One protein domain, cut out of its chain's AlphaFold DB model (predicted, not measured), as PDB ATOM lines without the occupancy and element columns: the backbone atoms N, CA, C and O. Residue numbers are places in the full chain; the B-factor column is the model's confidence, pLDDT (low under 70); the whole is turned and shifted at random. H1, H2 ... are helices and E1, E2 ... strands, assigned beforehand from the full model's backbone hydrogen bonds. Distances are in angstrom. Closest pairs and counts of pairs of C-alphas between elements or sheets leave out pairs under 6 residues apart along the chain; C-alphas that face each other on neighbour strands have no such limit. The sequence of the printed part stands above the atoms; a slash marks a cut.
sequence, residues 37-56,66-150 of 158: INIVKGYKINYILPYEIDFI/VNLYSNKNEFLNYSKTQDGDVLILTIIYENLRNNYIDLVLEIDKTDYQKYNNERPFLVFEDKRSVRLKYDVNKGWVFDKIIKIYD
ATOM      1  N   ILE A  37      94.296  89.083 103.576       45.78
ATOM      2  CA  ILE A  37      93.789  90.334 102.988       45.78
ATOM      3  C   ILE A  37      92.275  90.508 103.237       45.78
ATOM      4  O   ILE A  37      91.784  91.632 103.344       45.78
ATOM      5  N   ASN A  38      91.544  89.404 103.416       44.44
ATOM      6  CA  ASN A  38      90.119  89.396 103.750       44.44
ATOM      7  C   ASN A  38      89.801  89.938 105.156       44.44
ATOM      8  O   ASN A  38      88.683  90.389 105.379       44.44
ATOM      9  N   ILE A  39      90.764  89.939 106.086       48.00
ATOM     10  CA  ILE A  39      90.605  90.478 107.451       48.00
ATOM     11  C   ILE A  39      90.688  92.013 107.451       48.00
ATOM     12  O   ILE A  39      90.129  92.670 108.324       48.00
ATOM     13  N   VAL A  40      91.378  92.595 106.467       51.09
ATOM     14  CA  VAL A  40      91.646  94.038 106.400       51.09
ATOM     15  C   VAL A  40      90.407  94.815 105.954       51.09
ATOM     16  O   VAL A  40      90.185  95.930 106.413       51.09
ATOM     17  N   LYS A  41      89.567  94.235 105.092       52.56
ATOM     18  CA  LYS A  41      88.403  94.926 104.532       52.56
ATOM     19  C   LYS A  41      87.349  95.187 105.613       52.56
ATOM     20  O   LYS A  41      86.657  94.275 106.052       52.56
ATOM     21  N   GLY A  42      87.210  96.450 106.010       55.62
ATOM     22  CA  GLY A  42      86.302  96.879 107.073       55.62
ATOM     23  C   GLY A  42      86.906  96.834 108.479       55.62
ATOM     24  O   GLY A  42      86.179  97.084 109.440       55.62
ATOM     25  N   TYR A  43      88.208  96.555 108.622       65.00
ATOM     26  CA  TYR A  43      88.895  96.698 109.905       65.00
ATOM     27  C   TYR A  43      88.928  98.176 110.305       65.00
ATOM     28  O   TYR A  43      89.321  99.023 109.499       65.00
ATOM     29  N   LYS A  44      88.498  98.480 111.534       64.75
ATOM     30  CA  LYS A  44      88.399  99.844 112.062       64.75
ATOM     31  C   LYS A  44      89.391 100.039 113.196       64.75
ATOM     32  O   LYS A  44      89.428  99.231 114.122       64.75
ATOM     33  N   ILE A  45      90.147 101.126 113.139       64.62
ATOM     34  CA  ILE A  45      90.964 101.598 114.252       64.62
ATOM     35  C   ILE A  45      90.482 102.988 114.623       64.62
ATOM     36  O   ILE A  45      90.493 103.884 113.784       64.62
ATOM     37  N   ASN A  46      90.093 103.162 115.880       63.22
ATOM     38  CA  ASN A  46      89.632 104.445 116.381       63.22
ATOM     39  C   ASN A  46      90.758 105.083 117.189       63.22
ATOM     40  O   ASN A  46      91.264 104.494 118.145       63.22
ATOM     41  N   TYR A  47      91.126 106.286 116.790       64.81
ATOM     42  CA  TYR A  47      92.022 107.180 117.492       64.81
ATOM     43  C   TYR A  47      91.217 108.339 118.036       64.81
ATOM     44  O   TYR A  47      90.254 108.779 117.416       64.81
ATOM     45  N   ILE A  48      91.639 108.878 119.169       64.56
ATOM     46  CA  ILE A  48      91.107 110.152 119.645       64.56
ATOM     47  C   ILE A  48      92.124 111.251 119.406       64.56
ATOM     48  O   ILE A  48      93.322 111.054 119.617       64.56
ATOM     49  N   LEU A  49      91.600 112.395 118.978       62.62
ATOM     50  CA  LEU A  49      92.307 113.599 118.604       62.62
ATOM     51  C   LEU A  49      91.869 114.794 119.479       62.62
ATOM     52  O   LEU A  49      90.672 114.987 119.717       62.62
ATOM     53  N   PRO A  50      92.810 115.648 119.912       54.81
ATOM     54  CA  PRO A  50      92.492 117.009 120.333       54.81
ATOM     55  C   PRO A  50      91.740 117.793 119.244       54.81
ATOM     56  O   PRO A  50      92.000 117.608 118.055       54.81
ATOM     57  N   TYR A  51      90.875 118.724 119.657       52.38
ATOM     58  CA  TYR A  51      90.102 119.597 118.758       52.38
ATOM     59  C   TYR A  51      90.983 120.509 117.884       52.38
ATOM     60  O   TYR A  51      90.610 120.878 116.777       52.38
ATOM     61  N   GLU A  52      92.190 120.834 118.351       49.09
ATOM     62  CA  GLU A  52      93.145 121.700 117.647       49.09
ATOM     63  C   GLU A  52      93.890 121.000 116.495       49.09
ATOM     64  O   GLU A  52      94.934 121.488 116.055       49.09
ATOM     65  N   ILE A  53      93.408 119.847 116.017       48.25
ATOM     66  CA  ILE A  53      94.009 119.097 114.910       48.25
ATOM     67  C   ILE A  53      93.116 119.189 113.676       48.25
ATOM     68  O   ILE A  53      92.103 118.505 113.567       48.25
ATOM     69  N   ASP A  54      93.555 119.968 112.695       43.53
ATOM     70  CA  ASP A  54      93.010 119.955 111.346       43.53
ATOM     71  C   ASP A  54      93.803 118.937 110.500       43.53
ATOM     72  O   ASP A  54      94.972 119.116 110.157       43.53
ATOM     73  N   PHE A  55      93.157 117.812 110.189       45.78
ATOM     74  CA  PHE A  55      93.771 116.684 109.480       45.78
ATOM     75  C   PHE A  55      94.118 116.994 108.015       45.78
ATOM     76  O   PHE A  55      94.785 116.194 107.352       45.78
ATOM     77  N   ILE A  56      93.629 118.118 107.477       40.94
ATOM     78  CA  ILE A  56      93.575 118.372 106.034       40.94
ATOM     79  C   ILE A  56      94.159 119.743 105.667       40.94
ATOM     80  O   ILE A  56      94.530 119.957 104.505       40.94
ATOM     81  N   VAL A  66     100.883 115.547 118.186       45.00
ATOM     82  CA  VAL A  66      99.571 114.903 118.217       45.00
ATOM     83  C   VAL A  66      99.649 113.683 119.128       45.00
ATOM     84  O   VAL A  66     100.303 112.694 118.796       45.00
ATOM     85  N   ASN A  67      98.972 113.751 120.273       49.12
ATOM     86  CA  ASN A  67      98.780 112.592 121.134       49.12
ATOM     87  C   ASN A  67      97.580 111.797 120.619       49.12
ATOM     88  O   ASN A  67      96.458 112.296 120.616       49.12
ATOM     89  N   LEU A  68      97.838 110.570 120.169       53.81
ATOM     90  CA  LEU A  68      96.808 109.632 119.737       53.81
ATOM     91  C   LEU A  68      96.505 108.662 120.879       53.81
ATOM     92  O   LEU A  68      97.400 107.948 121.332       53.81
ATOM     93  N   TYR A  69      95.245 108.600 121.304       56.62
ATOM     94  CA  TYR A  69      94.785 107.628 122.301       56.62
ATOM     95  C   TYR A  69      94.077 106.467 121.608       56.62
ATOM     96  O   TYR A  69      93.232 106.687 120.740       56.62
ATOM     97  N   SER A  70      94.439 105.237 121.977       59.75
ATOM     98  CA  SER A  70      94.008 104.014 121.274       59.75
ATOM     99  C   SER A  70      93.031 103.140 122.066       59.75
ATOM    100  O   SER A  70      92.486 102.181 121.521       59.75
ATOM    101  N   ASN A  71      92.778 103.454 123.344       65.44
ATOM    102  CA  ASN A  71      91.813 102.729 124.171       65.44
ATOM    103  C   ASN A  71      90.858 103.665 124.938       65.44
ATOM    104  O   ASN A  71      91.150 104.835 125.189       65.44
ATOM    105  N   LYS A  72      89.695 103.120 125.325       69.38
ATOM    106  CA  LYS A  72      88.592 103.852 125.975       69.38
ATOM    107  C   LYS A  72      88.991 104.515 127.301       69.38
ATOM    108  O   LYS A  72      88.477 105.577 127.625       69.38
ATOM    109  N   ASN A  73      89.881 103.913 128.084       74.06
ATOM    110  CA  ASN A  73      90.231 104.452 129.402       74.06
ATOM    111  C   ASN A  73      91.140 105.677 129.286       74.06
ATOM    112  O   ASN A  73      90.919 106.677 129.968       74.06
ATOM    113  N   GLU A  74      92.122 105.624 128.388       70.69
ATOM    114  CA  GLU A  74      92.967 106.772 128.053       70.69
ATOM    115  C   GLU A  74      92.132 107.941 127.522       70.69
ATOM    116  O   GLU A  74      92.317 109.073 127.968       70.69
ATOM    117  N   PHE A  75      91.146 107.651 126.664       71.12
ATOM    118  CA  PHE A  75      90.173 108.641 126.208       71.12
ATOM    119  C   PHE A  75      89.439 109.319 127.358       71.12
ATOM    120  O   PHE A  75      89.377 110.542 127.421       71.12
ATOM    121  N   LEU A  76      88.825 108.527 128.240       74.81
ATOM    122  CA  LEU A  76      87.983 109.058 129.309       74.81
ATOM    123  C   LEU A  76      88.809 109.911 130.270       74.81
ATOM    124  O   LEU A  76      88.312 110.903 130.786       74.81
ATOM    125  N   ASN A  77      90.072 109.554 130.485       79.38
ATOM    126  CA  ASN A  77      90.978 110.350 131.299       79.38
ATOM    127  C   ASN A  77      91.367 111.662 130.612       79.38
ATOM    128  O   ASN A  77      91.395 112.687 131.281       79.38
ATOM    129  N   TYR A  78      91.635 111.650 129.303       76.19
ATOM    130  CA  TYR A  78      91.955 112.864 128.550       76.19
ATOM    131  C   TYR A  78      90.736 113.782 128.382       76.19
ATOM    132  O   TYR A  78      90.795 114.954 128.717       76.19
ATOM    133  N   SER A  79      89.603 113.256 127.924       75.06
ATOM    134  CA  SER A  79      88.375 114.035 127.708       75.06
ATOM    135  C   SER A  79      87.847 114.692 128.987       75.06
ATOM    136  O   SER A  79      87.343 115.804 128.914       75.06
ATOM    137  N   LYS A  80      88.027 114.078 130.168       81.25
ATOM    138  CA  LYS A  80      87.734 114.715 131.470       81.25
ATOM    139  C   LYS A  80      88.522 115.998 131.728       81.25
ATOM    140  O   LYS A  80      88.073 116.811 132.527       81.25
ATOM    141  N   THR A  81      89.721 116.130 131.159       80.38
ATOM    142  CA  THR A  81      90.591 117.295 131.378       80.38
ATOM    143  C   THR A  81      90.392 118.388 130.337       80.38
ATOM    144  O   THR A  81      91.009 119.442 130.463       80.38
ATOM    145  N   GLN A  82      89.570 118.147 129.312       74.06
ATOM    146  CA  GLN A  82      89.261 119.128 128.281       74.06
ATOM    147  C   GLN A  82      87.947 119.842 128.610       74.06
ATOM    148  O   GLN A  82      86.949 119.196 128.931       74.06
ATOM    149  N   ASP A  83      87.933 121.167 128.473       72.06
ATOM    150  CA  ASP A  83      86.698 121.950 128.484       72.06
ATOM    151  C   ASP A  83      86.088 121.938 127.077       72.06
ATOM    152  O   ASP A  83      86.379 122.796 126.243       72.06
ATOM    153  N   GLY A  84      85.248 120.936 126.806       77.19
ATOM    154  CA  GLY A  84      84.429 120.873 125.597       77.19
ATOM    155  C   GLY A  84      84.575 119.584 124.797       77.19
ATOM    156  O   GLY A  84      84.857 118.509 125.328       77.19
ATOM    157  N   ASP A  85      84.303 119.707 123.503       78.69
ATOM    158  CA  ASP A  85      84.287 118.576 122.595       78.69
ATOM    159  C   ASP A  85      85.707 118.155 122.167       78.69
ATOM    160  O   ASP A  85      86.628 118.962 122.039       78.69
ATOM    161  N   VAL A  86      85.855 116.872 121.870       76.06
ATOM    162  CA  VAL A  86      87.053 116.210 121.355       76.06
ATOM    163  C   VAL A  86      86.714 115.476 120.062       76.06
ATOM    164  O   VAL A  86      85.561 115.110 119.825       76.06
ATOM    165  N   LEU A  87      87.723 115.249 119.226       75.62
ATOM    166  CA  LEU A  87      87.565 114.585 117.937       75.62
ATOM    167  C   LEU A  87      87.956 113.107 118.037       75.62
ATOM    168  O   LEU A  87      88.842 112.716 118.795       75.62
ATOM    169  N   ILE A  88      87.310 112.266 117.245       75.94
ATOM    170  CA  ILE A  88      87.579 110.838 117.121       75.94
ATOM    171  C   ILE A  88      87.851 110.558 115.654       75.94
ATOM    172  O   ILE A  88      86.974 110.727 114.822       75.94
ATOM    173  N   LEU A  89      89.060 110.100 115.346       76.69
ATOM    174  CA  LEU A  89      89.440 109.618 114.030       76.69
ATOM    175  C   LEU A  89      89.279 108.106 113.950       76.69
ATOM    176  O   LEU A  89      90.074 107.343 114.495       76.69
ATOM    177  N   THR A  90      88.315 107.667 113.170       77.69
ATOM    178  CA  THR A  90      88.155 106.285 112.749       77.69
ATOM    179  C   THR A  90      88.890 106.068 111.424       77.69
ATOM    180  O   THR A  90      88.555 106.659 110.401       77.69
ATOM    181  N   ILE A  91      89.896 105.193 111.422       76.69
ATOM    182  CA  ILE A  91      90.596 104.716 110.223       76.69
ATOM    183  C   ILE A  91      90.024 103.355 109.840       76.69
ATOM    184  O   ILE A  91      90.157 102.381 110.582       76.69
ATOM    185  N   ILE A  92      89.405 103.279 108.669       81.25
ATOM    186  CA  ILE A  92      88.821 102.064 108.111       81.25
ATOM    187  C   ILE A  92      89.665 101.624 106.925       81.25
ATOM    188  O   ILE A  92      89.864 102.378 105.975       81.25
ATOM    189  N   TYR A  93      90.131 100.386 106.949       76.69
ATOM    190  CA  TYR A  93      90.866  99.825 105.827       76.69
ATOM    191  C   TYR A  93      89.890  99.283 104.778       76.69
ATOM    192  O   TYR A  93      89.066  98.415 105.072       76.69
ATOM    193  N   GLU A  94      89.967  99.774 103.540       77.31
ATOM    194  CA  GLU A  94      89.058  99.335 102.472       77.31
ATOM    195  C   GLU A  94      89.722  98.374 101.492       77.31
ATOM    196  O   GLU A  94      89.124  97.368 101.097       77.31
ATOM    197  N   ASN A  95      90.939  98.692 101.050       75.69
ATOM    198  CA  ASN A  95      91.599  97.935  99.995       75.69
ATOM    199  C   ASN A  95      93.121  97.982 100.134       75.69
ATOM    200  O   ASN A  95      93.692  99.043 100.376       75.69
ATOM    201  N   LEU A  96      93.769  96.841  99.907       73.50
ATOM    202  CA  LEU A  96      95.215  96.738  99.764       73.50
ATOM    203  C   LEU A  96      95.525  96.190  98.371       73.50
ATOM    204  O   LEU A  96      95.105  95.092  98.010       73.50
ATOM    205  N   ARG A  97      96.270  96.966  97.587       72.12
ATOM    206  CA  ARG A  97      96.740  96.607  96.243       72.12
ATOM    207  C   ARG A  97      98.256  96.751  96.196       72.12
ATOM    208  O   ARG A  97      98.849  97.338  97.097       72.12
ATOM    209  N   ASN A  98      98.891  96.264  95.132       74.19
ATOM    210  CA  ASN A  98     100.344  96.385  94.969       74.19
ATOM    211  C   ASN A  98     100.803  97.840  95.155       74.19
ATOM    212  O   ASN A  98     100.530  98.693  94.312       74.19
ATOM    213  N   ASN A  99     101.499  98.093  96.267       77.88
ATOM    214  CA  ASN A  99     102.020  99.389  96.714       77.88
ATOM    215  C   ASN A  99     100.975 100.482  96.989       77.88
ATOM    216  O   ASN A  99     101.360 101.643  97.119       77.88
ATOM    217  N   TYR A 100      99.687 100.148  97.101       76.44
ATOM    218  CA  TYR A 100      98.634 101.109  97.432       76.44
ATOM    219  C   TYR A 100      97.729 100.592  98.542       76.44
ATOM    220  O   TYR A 100      97.383  99.412  98.577       76.44
ATOM    221  N   ILE A 101      97.298 101.505  99.401       78.81
ATOM    222  CA  ILE A 101      96.302 101.246 100.432       78.81
ATOM    223  C   ILE A 101      95.236 102.335 100.363       78.81
ATOM    224  O   ILE A 101      95.551 103.526 100.358       78.81
ATOM    225  N   ASP A 102      93.985 101.906 100.265       82.94
ATOM    226  CA  ASP A 102      92.823 102.784 100.297       82.94
ATOM    227  C   ASP A 102      92.235 102.712 101.713       82.94
ATOM    228  O   ASP A 102      91.929 101.625 102.222       82.94
ATOM    229  N   LEU A 103      92.129 103.871 102.356       81.50
ATOM    230  CA  LEU A 103      91.626 104.048 103.713       81.50
ATOM    231  C   LEU A 103      90.425 104.979 103.683       81.50
ATOM    232  O   LEU A 103      90.428 105.958 102.945       81.50
ATOM    233  N   VAL A 104      89.449 104.746 104.547       84.69
ATOM    234  CA  VAL A 104      88.459 105.759 104.904       84.69
ATOM    235  C   VAL A 104      88.841 106.340 106.253       84.69
ATOM    236  O   VAL A 104      89.004 105.614 107.226       84.69
ATOM    237  N   LEU A 105      89.016 107.651 106.281       81.56
ATOM    238  CA  LEU A 105      89.199 108.449 107.479       81.56
ATOM    239  C   LEU A 105      87.846 109.070 107.797       81.56
ATOM    240  O   LEU A 105      87.290 109.775 106.960       81.56
ATOM    241  N   GLU A 106      87.305 108.775 108.965       83.06
ATOM    242  CA  GLU A 106      86.047 109.319 109.473       83.06
ATOM    243  C   GLU A 106      86.360 110.054 110.769       83.06
ATOM    244  O   GLU A 106      87.052 109.515 111.629       83.06
ATOM    245  N   ILE A 107      85.936 111.306 110.857       79.69
ATOM    246  CA  ILE A 107      86.130 112.168 112.010       79.69
ATOM    247  C   ILE A 107      84.754 112.442 112.592       79.69
ATOM    248  O   ILE A 107      83.893 113.019 111.929       79.69
ATOM    249  N   ASP A 108      84.591 112.039 113.841       83.81
ATOM    250  CA  ASP A 108      83.439 112.367 114.659       83.81
ATOM    251  C   ASP A 108      83.864 113.263 115.819       83.81
ATOM    252  O   ASP A 108      85.035 113.333 116.193       83.81
ATOM    253  N   LYS A 109      82.892 113.906 116.443       84.56
ATOM    254  CA  LYS A 109      83.048 114.807 117.571       84.56
ATOM    255  C   LYS A 109      82.165 114.367 118.728       84.56
ATOM    256  O   LYS A 109      81.042 113.898 118.544       84.56
ATOM    257  N   THR A 110      82.670 114.487 119.948       85.00
ATOM    258  CA  THR A 110      81.933 114.126 121.166       85.00
ATOM    259  C   THR A 110      82.487 114.869 122.375       85.00
ATOM    260  O   THR A 110      83.544 115.473 122.281       85.00
ATOM    261  N   ASP A 111      81.834 114.771 123.527       84.94
ATOM    262  CA  ASP A 111      82.378 115.232 124.807       84.94
ATOM    263  C   ASP A 111      82.466 114.071 125.810       84.94
ATOM    264  O   ASP A 111      81.974 112.961 125.565       84.94
ATOM    265  N   TYR A 112      83.109 114.316 126.955       83.00
ATOM    266  CA  TYR A 112      83.280 113.300 127.995       83.00
ATOM    267  C   TYR A 112      81.951 112.664 128.431       83.00
ATOM    268  O   TYR A 112      81.866 111.441 128.563       83.00
ATOM    269  N   GLN A 113      80.910 113.470 128.652       85.56
ATOM    270  CA  GLN A 113      79.627 112.976 129.153       85.56
ATOM    271  C   GLN A 113      78.928 112.123 128.094       85.56
ATOM    272  O   GLN A 113      78.483 111.012 128.383       85.56
ATOM    273  N   LYS A 114      78.890 112.612 126.852       85.44
ATOM    274  CA  LYS A 114      78.286 111.940 125.698       85.44
ATOM    275  C   LYS A 114      78.970 110.622 125.366       85.44
ATOM    276  O   LYS A 114      78.284 109.654 125.033       85.44
ATOM    277  N   TYR A 115      80.293 110.554 125.485       82.00
ATOM    278  CA  TYR A 115      81.053 109.344 125.186       82.00
ATOM    279  C   TYR A 115      81.050 108.317 126.329       82.00
ATOM    280  O   TYR A 115      81.107 107.112 126.076       82.00
ATOM    281  N   ASN A 116      80.980 108.763 127.589       82.38
ATOM    282  CA  ASN A 116      80.978 107.874 128.759       82.38
ATOM    283  C   ASN A 116      79.630 107.163 129.006       82.38
ATOM    284  O   ASN A 116      79.532 106.329 129.904       82.38
ATOM    285  N   ASN A 117      78.599 107.461 128.215       79.19
ATOM    286  CA  ASN A 117      77.318 106.759 128.268       79.19
ATOM    287  C   ASN A 117      77.430 105.297 127.793       79.19
ATOM    288  O   ASN A 117      78.376 104.911 127.103       79.19
ATOM    289  N   GLU A 118      76.424 104.475 128.116       75.44
ATOM    290  CA  GLU A 118      76.325 103.085 127.625       75.44
ATOM    291  C   GLU A 118      76.363 103.000 126.092       75.44
ATOM    292  O   GLU A 118      76.870 102.034 125.522       75.44
ATOM    293  N   ARG A 119      75.855 104.042 125.426       78.75
ATOM    294  CA  ARG A 119      75.942 104.247 123.981       78.75
ATOM    295  C   ARG A 119      76.615 105.596 123.723       78.75
ATOM    296  O   ARG A 119      75.977 106.618 123.975       78.75
ATOM    297  N   PRO A 120      77.876 105.614 123.257       79.81
ATOM    298  CA  PRO A 120      78.569 106.852 122.935       79.81
ATOM    299  C   PRO A 120      77.794 107.647 121.888       79.81
ATOM    300  O   PRO A 120      77.433 107.103 120.843       79.81
ATOM    301  N   PHE A 121      77.541 108.922 122.167       82.56
ATOM    302  CA  PHE A 121      76.952 109.830 121.190       82.56
ATOM    303  C   PHE A 121      78.054 110.554 120.419       82.56
ATOM    304  O   PHE A 121      78.926 111.180 121.026       82.56
ATOM    305  N   LEU A 122      78.000 110.462 119.094       84.75
ATOM    306  CA  LEU A 122      78.983 111.002 118.163       84.75
ATOM    307  C   LEU A 122      78.279 111.947 117.185       84.75
ATOM    308  O   LEU A 122      77.204 111.622 116.680       84.75
ATOM    309  N   VAL A 123      78.880 113.105 116.943       84.88
ATOM    310  CA  VAL A 123      78.469 114.069 115.920       84.88
ATOM    311  C   VAL A 123      79.430 113.929 114.754       84.88
ATOM    312  O   VAL A 123      80.633 114.043 114.948       84.88
ATOM    313  N   PHE A 124      78.916 113.657 113.563       84.62
ATOM    314  CA  PHE A 124      79.742 113.573 112.363       84.62
ATOM    315  C   PHE A 124      80.390 114.930 112.053       84.62
ATOM    316  O   PHE A 124      79.713 115.949 112.131       84.62
ATOM    317  N   GLU A 125      81.670 114.937 111.673       81.25
ATOM    318  CA  GLU A 125      82.378 116.153 111.233       81.25
ATOM    319  C   GLU A 125      82.894 116.033 109.796       81.25
ATOM    320  O   GLU A 125      82.707 116.933 108.980       81.25
ATOM    321  N   ASP A 126      83.575 114.933 109.463       77.81
ATOM    322  CA  ASP A 126      84.139 114.734 108.126       77.81
ATOM    323  C   ASP A 126      84.334 113.249 107.838       77.81
ATOM    324  O   ASP A 126      84.605 112.440 108.727       77.81
ATOM    325  N   LYS A 127      84.274 112.871 106.565       83.25
ATOM    326  CA  LYS A 127      84.659 111.534 106.135       83.25
ATOM    327  C   LYS A 127      85.215 111.548 104.731       83.25
ATOM    328  O   LYS A 127      84.623 112.080 103.793       83.25
ATOM    329  N   ARG A 128      86.367 110.905 104.557       80.31
ATOM    330  CA  ARG A 128      87.092 110.871 103.284       80.31
ATOM    331  C   ARG A 128      87.716 109.520 103.036       80.31
ATOM    332  O   ARG A 128      88.354 108.947 103.908       80.31
ATOM    333  N   SER A 129      87.601 109.051 101.803       84.31
ATOM    334  CA  SER A 129      88.418 107.957 101.300       84.31
ATOM    335  C   SER A 129      89.709 108.546 100.739       84.31
ATOM    336  O   SER A 129      89.675 109.445  99.894       84.31
ATOM    337  N   VAL A 130      90.852 108.064 101.213       77.62
ATOM    338  CA  VAL A 130      92.193 108.490 100.817       77.62
ATOM    339  C   VAL A 130      93.001 107.293 100.345       77.62
ATOM    340  O   VAL A 130      92.858 106.181 100.846       77.62
ATOM    341  N   ARG A 131      93.892 107.537  99.390       80.38
ATOM    342  CA  ARG A 131      94.883 106.570  98.936       80.38
ATOM    343  C   ARG A 131      96.246 106.947  99.475       80.38
ATOM    344  O   ARG A 131      96.666 108.101  99.356       80.38
ATOM    345  N   LEU A 132      96.965 105.953  99.977       75.56
ATOM    346  CA  LEU A 132      98.390 106.050 100.252       75.56
ATOM    347  C   LEU A 132      99.157 105.146  99.292       75.56
ATOM    348  O   LEU A 132      98.687 104.074  98.909       75.56
ATOM    349  N   LYS A 133     100.361 105.578  98.931       76.19
ATOM    350  CA  LYS A 133     101.311 104.838  98.105       76.19
ATOM    351  C   LYS A 133     102.528 104.458  98.937       76.19
ATOM    352  O   LYS A 133     103.050 105.285  99.682       76.19
ATOM    353  N   TYR A 134     102.988 103.221  98.801       69.75
ATOM    354  CA  TYR A 134     104.203 102.764  99.458       69.75
ATOM    355  C   TYR A 134     105.441 103.285  98.721       69.75
ATOM    356  O   TYR A 134     105.637 103.021  97.533       69.75
ATOM    357  N   ASP A 135     106.275 104.025  99.443       74.00
ATOM    358  CA  ASP A 135     107.605 104.468  99.045       74.00
ATOM    359  C   ASP A 135     108.645 103.704  99.874       74.00
ATOM    360  O   ASP A 135     108.562 103.649 101.101       74.00
ATOM    361  N   VAL A 136     109.644 103.124  99.207       66.44
ATOM    362  CA  VAL A 136     110.646 102.247  99.841       66.44
ATOM    363  C   VAL A 136     111.443 102.964 100.938       66.44
ATOM    364  O   VAL A 136     111.840 102.342 101.918       66.44
ATOM    365  N   ASN A 137     111.646 104.276 100.812       62.72
ATOM    366  CA  ASN A 137     112.458 105.061 101.741       62.72
ATOM    367  C   ASN A 137     111.610 105.775 102.802       62.72
ATOM    368  O   ASN A 137     112.092 106.075 103.895       62.72
ATOM    369  N   LYS A 138     110.353 106.093 102.479       56.72
ATOM    370  CA  LYS A 138     109.481 106.937 103.312       56.72
ATOM    371  C   LYS A 138     108.331 106.175 103.973       56.72
ATOM    372  O   LYS A 138     107.736 106.713 104.905       56.72
ATOM    373  N   GLY A 139     108.060 104.939 103.554       61.91
ATOM    374  CA  GLY A 139     106.890 104.167 103.966       61.91
ATOM    375  C   GLY A 139     105.638 104.570 103.191       61.91
ATOM    376  O   GLY A 139     105.715 104.976 102.037       61.91
ATOM    377  N   TRP A 140     104.467 104.456 103.816       63.69
ATOM    378  CA  TRP A 140     103.212 104.888 103.202       63.69
ATOM    379  C   TRP A 140     103.109 106.412 103.184       63.69
ATOM    380  O   TRP A 140     103.172 107.061 104.226       63.69
ATOM    381  N   VAL A 141     102.943 106.973 101.990       67.62
ATOM    382  CA  VAL A 141     102.846 108.413 101.741       67.62
ATOM    383  C   VAL A 141     101.481 108.719 101.145       67.62
ATOM    384  O   VAL A 141     100.973 107.947 100.333       67.62
ATOM    385  N   PHE A 142     100.887 109.845 101.534       71.56
ATOM    386  CA  PHE A 142      99.656 110.335 100.921       71.56
ATOM    387  C   PHE A 142      99.813 110.465  99.398       71.56
ATOM    388  O   PHE A 142     100.754 111.100  98.923       71.56
ATOM    389  N   ASP A 143      98.889 109.861  98.653       74.50
ATOM    390  CA  ASP A 143      98.829 109.933  97.190       74.50
ATOM    391  C   ASP A 143      97.722 110.900  96.758       74.50
ATOM    392  O   ASP A 143      97.987 111.919  96.122       74.50
ATOM    393  N   LYS A 144      96.470 110.611  97.143       71.88
ATOM    394  CA  LYS A 144      95.308 111.440  96.788       71.88
ATOM    395  C   LYS A 144      94.077 111.164  97.649       71.88
ATOM    396  O   LYS A 144      93.960 110.109  98.267       71.88
ATOM    397  N   ILE A 145      93.107 112.077  97.593       76.62
ATOM    398  CA  ILE A 145      91.728 111.831  98.036       76.62
ATOM    399  C   ILE A 145      90.996 111.074  96.917       76.62
ATOM    400  O   ILE A 145      91.056 111.467  95.753       76.62
ATOM    401  N   ILE A 146      90.338 109.972  97.268       83.62
ATOM    402  CA  ILE A 146      89.513 109.158  96.366       83.62
ATOM    403  C   ILE A 146      88.074 109.670  96.368       83.62
ATOM    404  O   ILE A 146      87.470 109.808  95.307       83.62
ATOM    405  N   LYS A 147      87.531 109.935  97.558       84.50
ATOM    406  CA  LYS A 147      86.151 110.378  97.750       84.50
ATOM    407  C   LYS A 147      86.052 111.270  98.982       84.50
ATOM    408  O   LYS A 147      86.677 110.977  99.996       84.50
ATOM    409  N   ILE A 148      85.244 112.315  98.888       81.12
ATOM    410  CA  ILE A 148      84.764 113.093 100.031       81.12
ATOM    411  C   ILE A 148      83.319 112.646 100.249       81.12
ATOM    412  O   ILE A 148      82.575 112.487  99.278       81.12
ATOM    413  N   TYR A 149      82.972 112.309 101.483       80.06
ATOM    414  CA  TYR A 149      81.609 111.973 101.855       80.06
ATOM    415  C   TYR A 149      81.017 113.251 102.430       80.06
ATOM    416  O   TYR A 149      81.486 113.730 103.457       80.06
ATOM    417  N   ASP A 150      80.031 113.807 101.738       72.56
ATOM    418  CA  ASP A 150      79.224 114.872 102.315       72.56
ATOM    419  C   ASP A 150      78.437 114.302 103.508       72.56
ATOM    420  O   ASP A 150      78.206 113.083 103.578       72.56
TER     421      ASP A 150
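What this domain is: This is residues 37 to 56 and 66 to 150 of the 158 residues of an uncharacterized protein of Candidatus Chryseobacterium massiliae (UniProt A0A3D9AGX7). One long, strongly twisted sheet of five antiparallel strands makes the body, with the short helices H2 and H3 near each other at one end of it and H1 by E2 near the other. The strands lie in the order E1, E2, E3, E4, E5, and E5 bends by 58 degrees at residue 144. The printed part has 105 residues, in the order H1, E1, H2, E2, E3, H3, E4, E5, and is mixed, helices and strands. It is only just compact, close to loose, with a radius of gyration of the C-alphas of 15.1 A, and elongated, spanning 43 by 27 by 27 A.

Where its parts are: H1 is residues 37 to 40, beginning at C-alpha 37 (93.789, 90.334, 102.988). E1 is residues 44 to 49, 15.7 A long, and H2 residues 72 to 79, 10.3 A. E2 is residues 86 to 97, 33.3 A; E3 100 to 110, 31.8 A; H3 112 to 115; E4 123 to 135, 35.0 A. E5, residues 139 to 149, 26.5 A, ends at C-alpha 149 (81.609, 111.973, 101.855).

How they stand to each other: E1 and E2 pair by N 47 and O 89, 2.7 A. The hairpin E2 and E3 has N 90 and O 106 at 2.7 A, E3 and E4 have N 105 and O 128 at 2.8 A, and the hairpin E4 and E5 has N 133 and O 141 at 2.8 A, each within hydrogen-bond range. H2 is on the sheet, at a height over the sheet of 10.1 A. H1 is on it too; its closest C-alphas to E2 are those of Val 40 and Tyr 93, 5.9 A. H3 is not on it. In H2 every O i to N i+4 pair is within range; H1 and H3 are too short for one.

The domain as a whole: The farthest C-alphas, of Glu 118 and Asn 137, are 44.5 A apart. Residues 57 to 65 are not printed, leaving C-alphas 56 and 66 14.0 A apart. Of the links printed whole, none is long. Confidence is under 70 in residues 37 to 56, 66 to 72, 134 and 136 to 141.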